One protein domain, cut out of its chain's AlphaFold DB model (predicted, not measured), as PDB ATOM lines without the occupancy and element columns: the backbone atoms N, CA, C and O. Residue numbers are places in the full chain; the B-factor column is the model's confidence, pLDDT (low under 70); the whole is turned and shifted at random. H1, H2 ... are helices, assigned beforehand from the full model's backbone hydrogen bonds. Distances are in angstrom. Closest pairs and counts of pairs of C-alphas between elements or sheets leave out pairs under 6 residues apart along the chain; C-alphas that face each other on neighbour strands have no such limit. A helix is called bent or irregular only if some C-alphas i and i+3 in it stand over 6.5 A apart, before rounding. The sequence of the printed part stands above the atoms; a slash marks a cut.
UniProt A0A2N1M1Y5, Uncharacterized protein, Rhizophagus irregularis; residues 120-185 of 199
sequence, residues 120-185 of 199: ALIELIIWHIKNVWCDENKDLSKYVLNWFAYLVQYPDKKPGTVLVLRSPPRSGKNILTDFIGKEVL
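AT A GLANCE: This is residues 120 to 185 of the 199 residues of an uncharacterized protein of Rhizophagus irregularis (UniProt A0A2N1M1Y5). Two helices, H1 and H2, meet in a V, the last residues of H1 against the first half of H2, and a third helix, H3, lies across from H2 and near the middle of H1. From the far end of H2, the long unnamed stretch of residues 154 to 172 folds back along the length of the domain, on the side away from where H1 begins, to reach the start of H3. The printed part has 66 residues with three named helices, in the order H1, H2, H3, and no named strand; its class is all helix. It is compact, with a radius of gyration of the C-alphas of 12.0 A, and rounded, its C-alphas spanning 32 by 25 by 25 A.

IN THESE COORDINATES: Find C-alpha 120 at (36.015, 19.733, -37.935); from there H1 runs through residues 120 to 133, 18.8 A from first to last C-alpha. H1 is neither bent nor irregular, but only just: C-alphas 130 and 133 are 6.2 A apart. Look next at C-alpha 138 at (30.377, 1.423, -45.793), where H2 begins; it holds residues 138 to 153 and is the longest helix, 21.8 A from first to last C-alpha. Past residues 154 to 172 comes H3, residues 173 to 185, 17.6 A long and ending at C-alpha 185 at (33.366, 8.557, -21.364). H3 is irregular, only just: its C-alphas 173 and 176 are 7.0 A apart.

HOW THE PARTS SIT: Start where H1 and H2 touch: residues 129 to 133 of H1 alone meet residues 138 to 145 of H2 alone, and the closest C-alphas, those of Lys 130 and Ser 141, are 5.4 A apart. These two helices stand at a steep tilt of 51 degrees, opposite ways. Now go from H1 to H3: they are close but not clearly touching, with the C-alphas of Ile 125 and Leu 176 the closest at 7.1 A. Their lines make a steep tilt of 41 degrees, opposite ways. H2 and H3 are near each other, with 6 pairs of C-alphas within 10 A and the closest 8.0 A apart. In H1 every O i to N i+4 pair is within hydrogen-bond range; in H2 it is 11 of 12 and in H3 7 of 9.

THE WHOLE: The two C-alphas farthest apart are those of Asp 156 and Pro 168, 33.8 A. From Ala 120 to Leu 185 the C-alphas are 20.2 A apart. The link from H1 to H2 is tight, with 4 residues, and that from H2 to H3 is long, with 19. The printed part has no cut. The mean pLDDT of the printed part is 89.5, and no printed residue is under 70.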
ATOM      1  N   ALA A 120      34.805  20.122 -37.216       85.88
ATOM      2  CA  ALA A 120      36.015  19.733 -37.935       85.88
ATOM      3  C   ALA A 120      36.732  18.565 -37.239       85.88
ATOM      4  O   ALA A 120      37.195  17.632 -37.898       85.88
ATOM      5  N   LEU A 121      36.770  18.563 -35.901       82.06
ATOM      6  CA  LEU A 121      37.332  17.450 -35.131       82.06
ATOM      7  C   LEU A 121      36.511  16.165 -35.317       82.06
ATOM      8  O   LEU A 121      37.071  15.083 -35.512       82.06
ATOM      9  N   ILE A 122      35.180  16.281 -35.285       84.75
ATOM     10  CA  ILE A 122      34.285  15.139 -35.509       84.75
ATOM     11  C   ILE A 122      34.417  14.600 -36.930       84.75
ATOM     12  O   ILE A 122      34.481  13.383 -37.114       84.75
ATOM     13  N   GLU A 123      34.498  15.471 -37.931       89.88
ATOM     14  CA  GLU A 123      34.719  15.072 -39.319       89.88
ATOM     15  C   GLU A 123      36.032  14.305 -39.480       89.88
ATOM     16  O   GLU A 123      36.041  13.255 -40.125       89.88
ATOM     17  N   LEU A 124      37.111  14.750 -38.827       89.44
ATOM     18  CA  LEU A 124      38.398  14.056 -38.841       89.44
ATOM     19  C   LEU A 124      38.303  12.655 -38.211       89.44
ATOM     20  O   LEU A 124      38.834  11.686 -38.758       89.44
ATOM     21  N   ILE A 125      37.585  12.522 -37.092       88.38
ATOM     22  CA  ILE A 125      37.340  11.231 -36.435       88.38
ATOM     23  C   ILE A 125      36.531  10.295 -37.341       88.38
ATOM     24  O   ILE A 125      36.901   9.133 -37.530       88.38
ATOM     25  N   ILE A 126      35.439  10.792 -37.927       90.88
ATOM     26  CA  ILE A 126      34.589  10.018 -38.838       90.88
ATOM     27  C   ILE A 126      35.388   9.591 -40.072       90.88
ATOM     28  O   ILE A 126      35.266   8.446 -40.516       90.88
ATOM     29  N   TRP A 127      36.212  10.485 -40.617       93.69
ATOM     30  CA  TRP A 127      37.093  10.186 -41.738       93.69
ATOM     31  C   TRP A 127      38.084   9.074 -41.379       93.69
ATOM     32  O   TRP A 127      38.220   8.121 -42.144       93.69
ATOM     33  N   HIS A 128      38.712   9.129 -40.201       91.88
ATOM     34  CA  HIS A 128      39.657   8.100 -39.755       91.88
ATOM     35  C   HIS A 128      38.990   6.728 -39.607       91.88
ATOM     36  O   HIS A 128      39.531   5.723 -40.064       91.88
ATOM     37  N   ILE A 129      37.783   6.667 -39.036       92.62
ATOM     38  CA  ILE A 129      37.021   5.411 -38.936       92.62
ATOM     39  C   ILE A 129      36.745   4.840 -40.329       92.62
ATOM     40  O   ILE A 129      36.985   3.658 -40.569       92.62
ATOM     41  N   LYS A 130      36.263   5.675 -41.256       95.00
ATOM     42  CA  LYS A 130      35.876   5.231 -42.600       95.00
ATOM     43  C   LYS A 130      37.070   4.753 -43.419       95.00
ATOM     44  O   LYS A 130      37.012   3.671 -43.989       95.00
ATOM     45  N   ASN A 131      38.139   5.544 -43.465       93.69
ATOM     46  CA  ASN A 131      39.250   5.315 -44.388       93.69
ATOM     47  C   ASN A 131      40.362   4.456 -43.775       93.69
ATOM     48  O   ASN A 131      40.991   3.688 -44.487       93.69
ATOM     49  N   VAL A 132      40.606   4.550 -42.461       91.75
ATOM     50  CA  VAL A 132      41.728   3.842 -41.813       91.75
ATOM     51  C   VAL A 132      41.277   2.561 -41.119       91.75
ATOM     52  O   VAL A 132      41.958   1.546 -41.217       91.75
ATOM     53  N   TRP A 133      40.157   2.579 -40.391       92.38
ATOM     54  CA  TRP A 133      39.693   1.374 -39.685       92.38
ATOM     55  C   TRP A 133      38.898   0.437 -40.585       92.38
ATOM     56  O   TRP A 133      39.017  -0.779 -40.454       92.38
ATOM     57  N   CYS A 134      38.061   1.007 -41.450       94.00
ATOM     58  CA  CYS A 134      37.092   0.245 -42.227       94.00
ATOM     59  C   CYS A 134      37.473   0.086 -43.700       94.00
ATOM     60  O   CYS A 134      36.731  -0.592 -44.402       94.00
ATOM     61  N   ASP A 135      38.580   0.686 -44.157       94.50
ATOM     62  CA  ASP A 135      39.054   0.597 -45.548       94.50
ATOM     63  C   ASP A 135      37.938   0.909 -46.566       94.50
ATOM     64  O   ASP A 135      37.613   0.126 -47.453       94.50
ATOM     65  N   GLU A 136      37.227   2.018 -46.328       95.88
ATOM     66  CA  GLU A 136      36.077   2.495 -47.111       95.88
ATOM     67  C   GLU A 136      34.860   1.546 -47.158       95.88
ATOM     68  O   GLU A 136      33.849   1.840 -47.810       95.88
ATOM     69  N   ASN A 137      34.867   0.450 -46.389       97.62
ATOM     70  CA  ASN A 137      33.714  -0.428 -46.241       97.62
ATOM     71  C   ASN A 137      32.576   0.308 -45.515       97.62
ATOM     72  O   ASN A 137      32.628   0.574 -44.307       97.62
ATOM     73  N   LYS A 138      31.520   0.631 -46.268       96.69
ATOM     74  CA  LYS A 138      30.377   1.423 -45.793       96.69
ATOM     75  C   LYS A 138      29.591   0.728 -44.683       96.69
ATOM     76  O   LYS A 138      29.188   1.398 -43.730       96.69
ATOM     77  N   ASP A 139      29.403  -0.585 -44.776       97.44
ATOM     78  CA  ASP A 139      28.628  -1.350 -43.794       97.44
ATOM     79  C   ASP A 139      29.381  -1.469 -42.470       97.44
ATOM     80  O   ASP A 139      28.814  -1.210 -41.405       97.44
ATOM     81  N   LEU A 140      30.683  -1.760 -42.532       95.75
ATOM     82  CA  LEU A 140      31.544  -1.813 -41.352       95.75
ATOM     83  C   LEU A 140      31.665  -0.435 -40.690       95.75
ATOM     84  O   LEU A 140      31.502  -0.322 -39.477       95.75
ATOM     85  N   SER A 141      31.851   0.623 -41.486       95.62
ATOM     86  CA  SER A 141      31.893   2.004 -40.986       95.62
ATOM     87  C   SER A 141      30.609   2.374 -40.246       95.62
ATOM     88  O   SER A 141      30.652   2.935 -39.150       95.62
ATOM     89  N   LYS A 142      29.452   2.034 -40.828       96.75
ATOM     90  CA  LYS A 142      28.143   2.267 -40.213       96.75
ATOM     91  C   LYS A 142      27.992   1.478 -38.915       96.75
ATOM     92  O   LYS A 142      27.513   2.034 -37.929       96.75
ATOM     93  N   TYR A 143      28.416   0.215 -38.894       96.44
ATOM     94  CA  TYR A 143      28.387  -0.613 -37.691       96.44
ATOM     95  C   TYR A 143      29.238  -0.010 -36.568       96.44
ATOM     96  O   TYR A 143      28.735   0.170 -35.464       96.44
ATOM     97  N   VAL A 144      30.492   0.361 -36.852       94.75
ATOM     98  CA  VAL A 144      31.418   0.936 -35.863       94.75
ATOM     99  C   VAL A 144      30.882   2.250 -35.291       94.75
ATOM    100  O   VAL A 144      30.866   2.425 -34.074       94.75
ATOM    101  N   LEU A 145      30.390   3.159 -36.141       93.69
ATOM    102  CA  LEU A 145      29.805   4.427 -35.688       93.69
ATOM    103  C   LEU A 145      28.564   4.203 -34.815       93.69
ATOM    104  O   LEU A 145      28.448   4.802 -33.746       93.69
ATOM    105  N   ASN A 146      27.669   3.305 -35.230       94.81
ATOM    106  CA  ASN A 146      26.491   2.948 -34.442       94.81
ATOM    107  C   ASN A 146      26.870   2.292 -33.113       94.81
ATOM    108  O   ASN A 146      26.205   2.527 -32.110       94.81
ATOM    109  N   TRP A 147      27.940   1.497 -33.088       94.69
ATOM    110  CA  TRP A 147      28.434   0.858 -31.875       94.69
ATOM    111  C   TRP A 147      28.906   1.897 -30.849       94.69
ATOM    112  O   TRP A 147      28.505   1.832 -29.689       94.69
ATOM    113  N   PHE A 148      29.673   2.910 -31.268       91.44
ATOM    114  CA  PHE A 148      30.057   4.012 -30.377       91.44
ATOM    115  C   PHE A 148      28.862   4.865 -29.942       91.44
ATOM    116  O   PHE A 148      28.761   5.209 -28.765       91.44
ATOM    117  N   ALA A 149      27.936   5.172 -30.855       91.69
ATOM    118  CA  ALA A 149      26.715   5.903 -30.515       91.69
ATOM    119  C   ALA A 149      25.877   5.147 -29.471       91.69
ATOM    120  O   ALA A 149      25.375   5.754 -28.526       91.69
ATOM    121  N   TYR A 150      25.788   3.818 -29.594       93.69
ATOM    122  CA  TYR A 150      25.052   2.963 -28.669       93.69
ATOM    123  C   TYR A 150      25.567   3.074 -27.229       93.69
ATOM    124  O   TYR A 150      24.755   3.175 -26.314       93.69
ATOM    125  N   LEU A 151      26.892   3.134 -27.023       91.00
ATOM    126  CA  LEU A 151      27.492   3.278 -25.686       91.00
ATOM    127  C   LEU A 151      27.013   4.529 -24.941       91.00
ATOM    128  O   LEU A 151      26.869   4.505 -23.723       91.00
ATOM    129  N   VAL A 152      26.800   5.624 -25.670       90.12
ATOM    130  CA  VAL A 152      26.424   6.921 -25.091       90.12
ATOM    131  C   VAL A 152      24.904   7.065 -24.995       90.12
ATOM    132  O   VAL A 152      24.392   7.633 -24.034       90.12
ATOM    133  N   GLN A 153      24.174   6.550 -25.987       91.81
ATOM    134  CA  GLN A 153      22.713   6.642 -26.057       91.81
ATOM    135  C   GLN A 153      21.999   5.638 -25.146       91.81
ATOM    136  O   GLN A 153      20.883   5.916 -24.714       91.81
ATOM    137  N   TYR A 154      22.623   4.494 -24.855       93.12
ATOM    138  CA  TYR A 154      22.049   3.421 -24.037       93.12
ATOM    139  C   TYR A 154      23.064   2.898 -23.008       93.12
ATOM    140  O   TYR A 154      23.404   1.715 -23.028       93.12
ATOM    141  N   PRO A 155      23.591   3.753 -22.115       92.06
ATOM    142  CA  PRO A 155      24.693   3.362 -21.240       92.06
ATOM    143  C   PRO A 155      24.298   2.332 -20.174       92.06
ATOM    144  O   PRO A 155      25.146   1.598 -19.676       92.06
ATOM    145  N   ASP A 156      23.008   2.237 -19.853       91.12
ATOM    146  CA  ASP A 156      22.418   1.202 -19.001       91.12
ATOM    147  C   ASP A 156      22.396  -0.188 -19.663       91.12
ATOM    148  O   ASP A 156      22.168  -1.200 -18.995       91.12
ATOM    149  N   LYS A 157      22.651  -0.266 -20.975       92.25
ATOM    150  CA  LYS A 157      22.629  -1.507 -21.747       92.25
ATOM    151  C   LYS A 157      24.031  -1.908 -22.170       92.25
ATOM    152  O   LYS A 157      24.745  -1.192 -22.868       92.25
ATOM    153  N   LYS A 158      24.411  -3.134 -21.815       88.62
ATOM    154  CA  LYS A 158      25.652  -3.732 -22.313       88.62
ATOM    155  C   LYS A 158      25.516  -3.987 -23.823       88.62
ATOM    156  O   LYS A 158      24.565  -4.664 -24.209       88.62
ATOM    157  N   PRO A 159      26.475  -3.553 -24.663       89.38
ATOM    158  CA  PRO A 159      26.419  -3.780 -26.111       89.38
ATOM    159  C   PRO A 159      26.350  -5.257 -26.511       89.38
ATOM    160  O   PRO A 159      25.875  -5.582 -27.593       89.38
ATOM    161  N   GLY A 160      26.880  -6.158 -25.672       92.19
ATOM    162  CA  GLY A 160      26.948  -7.596 -25.958       92.19
ATOM    163  C   GLY A 160      27.960  -7.978 -27.046       92.19
ATOM    164  O   GLY A 160      28.126  -9.159 -27.336       92.19
ATOM    165  N   THR A 161      28.661  -7.002 -27.622       93.31
ATOM    166  CA  THR A 161      29.685  -7.181 -28.656       93.31
ATOM    167  C   THR A 161      30.943  -6.379 -28.321       93.31
ATOM    168  O   THR A 161      30.907  -5.453 -27.509       93.31
ATOM    169  N   VAL A 162      32.066  -6.730 -28.954       90.56
ATOM    170  CA  VAL A 162      33.357  -6.046 -28.801       90.56
ATOM    171  C   VAL A 162      33.964  -5.750 -30.172       90.56
ATOM    172  O   VAL A 162      33.927  -6.595 -31.065       90.56
ATOM    173  N   LEU A 163      34.532  -4.553 -30.337       90.19
ATOM    174  CA  LEU A 163      35.330  -4.199 -31.511       90.19
ATOM    175  C   LEU A 163      36.784  -4.633 -31.292       90.19
ATOM    176  O   LEU A 163      37.399  -4.265 -30.291       90.19
ATOM    177  N   VAL A 164      37.348  -5.391 -32.235       89.19
ATOM    178  CA  VAL A 164      38.747  -5.840 -32.191       89.19
ATOM    179  C   VAL A 164      39.519  -5.195 -33.336       89.19
ATOM    180  O   VAL A 164      39.236  -5.445 -34.503       89.19
ATOM    181  N   LEU A 165      40.519  -4.381 -32.994       87.69
ATOM    182  CA  LEU A 165      41.385  -3.699 -33.956       87.69
ATOM    183  C   LEU A 165      42.757  -4.364 -33.973       87.69
ATOM    184  O   LEU A 165      43.506  -4.296 -32.995       87.69
ATOM    185  N   ARG A 166      43.109  -4.986 -35.099       87.56
ATOM    186  CA  ARG A 166      44.415  -5.619 -35.296       87.56
ATOM    187  C   ARG A 166      45.194  -4.876 -36.368       87.56
ATOM    188  O   ARG A 166      44.801  -4.844 -37.525       87.56
ATOM    189  N   SER A 167      46.331  -4.317 -35.975       84.50
ATOM    190  CA  SER A 167      47.249  -3.627 -36.880       84.50
ATOM    191  C   SER A 167      48.664  -3.607 -36.292       84.50
ATOM    192  O   SER A 167      48.813  -3.761 -35.067       84.50
ATOM    193  N   PRO A 168      49.696  -3.320 -37.105       87.62
ATOM    194  CA  PRO A 168      51.012  -2.950 -36.598       87.62
ATOM    195  C   PRO A 168      50.961  -1.786 -35.585       87.62
ATOM    196  O   PRO A 168      49.964  -1.052 -35.477       87.62
ATOM    197  N   PRO A 169      52.011  -1.595 -34.771       83.19
ATOM    198  CA  PRO A 169      52.160  -0.383 -33.973       83.19
ATOM    199  C   PRO A 169      52.070   0.878 -34.848       83.19
ATOM    200  O   PRO A 169      52.461   0.861 -36.009       83.19
ATOM    201  N   ARG A 170      51.575   1.983 -34.274       82.00
ATOM    202  CA  ARG A 170      51.469   3.305 -34.929       82.00
ATOM    203  C   ARG A 170      50.499   3.417 -36.121       82.00
ATOM    204  O   ARG A 170      50.449   4.474 -36.730       82.00
ATOM    205  N   SER A 171      49.634   2.435 -36.387       82.44
ATOM    206  CA  SER A 171      48.574   2.551 -37.419       82.44
ATOM    207  C   SER A 171      47.349   3.389 -37.000       82.44
ATOM    208  O   SER A 171      46.280   3.256 -37.580       82.44
ATOM    209  N   GLY A 172      47.441   4.192 -35.935       81.38
ATOM    210  CA  GLY A 172      46.322   5.031 -35.482       81.38
ATOM    211  C   GLY A 172      45.168   4.295 -34.782       81.38
ATOM    212  O   GLY A 172      44.113   4.891 -34.571       81.38
ATOM    213  N   LYS A 173      45.344   3.025 -34.381       82.62
ATOM    214  CA  LYS A 173      44.319   2.251 -33.647       82.62
ATOM    215  C   LYS A 173      43.922   2.855 -32.293       82.62
ATOM    216  O   LYS A 173      42.787   2.683 -31.869       82.62
ATOM    217  N   ASN A 174      44.823   3.606 -31.655       83.38
ATOM    218  CA  ASN A 174      44.559   4.199 -30.343       83.38
ATOM    219  C   ASN A 174      43.882   5.576 -30.411       83.38
ATOM    220  O   ASN A 174      43.383   6.038 -29.396       83.38
ATOM    221  N   ILE A 175      43.860   6.240 -31.575       82.19
ATOM    222  CA  ILE A 175      43.374   7.628 -31.693       82.19
ATOM    223  C   ILE A 175      41.937   7.728 -31.174       82.19
ATOM    224  O   ILE A 175      41.640   8.528 -30.290       82.19
ATOM    225  N   LEU A 176      41.057   6.857 -31.673       81.25
ATOM    226  CA  LEU A 176      39.657   6.879 -31.274       81.25
ATOM    227  C   LEU A 176      39.420   6.263 -29.896       81.25
ATOM    228  O   LEU A 176      38.580   6.761 -29.156       81.25
ATOM    229  N   THR A 177      40.137   5.197 -29.528       81.38
ATOM    230  CA  THR A 177      39.962   4.589 -28.199       81.38
ATOM    231  C   THR A 177      40.369   5.556 -27.096       81.38
ATOM    232  O   THR A 177      39.714   5.607 -26.059       81.38
ATOM    233  N   ASP A 178      41.407   6.359 -27.338       83.75
ATOM    234  CA  ASP A 178      41.854   7.393 -26.415       83.75
ATOM    235  C   ASP A 178      40.857   8.545 -26.367       83.75
ATOM    236  O   ASP A 178      40.489   8.956 -25.273       83.75
ATOM    237  N   PHE A 179      40.366   9.018 -27.516       83.38
ATOM    238  CA  PHE A 179      39.345  10.066 -27.559       83.38
ATOM    239  C   PHE A 179      38.056   9.643 -26.837       83.38
ATOM    240  O   PHE A 179      37.608  10.315 -25.912       83.38
ATOM    241  N   ILE A 180      37.482   8.491 -27.197       82.81
ATOM    242  CA  ILE A 180      36.242   8.004 -26.582       82.81
ATOM    243  C   ILE A 180      36.455   7.718 -25.093       82.81
ATOM    244  O   ILE A 180      35.640   8.129 -24.274       82.81
ATOM    245  N   GLY A 181      37.546   7.048 -24.716       84.38
ATOM    246  CA  GLY A 181      37.810   6.711 -23.318       84.38
ATOM    247  C   GLY A 181      38.085   7.940 -22.451       84.38
ATOM    248  O   GLY A 181      37.485   8.097 -21.390       84.38
ATOM    249  N   LYS A 182      38.970   8.834 -22.900       83.12
ATOM    250  CA  LYS A 182      39.482   9.941 -22.079       83.12
ATOM    251  C   LYS A 182      38.654  11.209 -22.186       83.12
ATOM    252  O   LYS A 182      38.578  11.919 -21.185       83.12
ATOM    253  N   GLU A 183      38.061  11.488 -23.346       82.75
ATOM    254  CA  GLU A 183      37.351  12.746 -23.615       82.75
ATOM    255  C   GLU A 183      35.830  12.595 -23.620       82.75
ATOM    256  O   GLU A 183      35.143  13.500 -23.157       82.75
ATOM    257  N   VAL A 184      35.292  11.450 -24.060       84.69
ATOM    258  CA  VAL A 184      33.835  11.224 -24.070       84.69
ATOM    259  C   VAL A 184      33.363  10.567 -22.780       84.69
ATOM    260  O   VAL A 184      32.631  11.178 -22.006       84.69
ATOM    261  N   LEU A 185      33.796   9.331 -22.526       85.44
ATOM    262  CA  LEU A 185      33.366   8.557 -21.364       85.44
ATOM    263  C   LEU A 185      33.936   9.152 -20.074       85.44
ATOM    264  O   LEU A 185      33.187   9.476 -19.158       85.44
TER     265      LEU A 185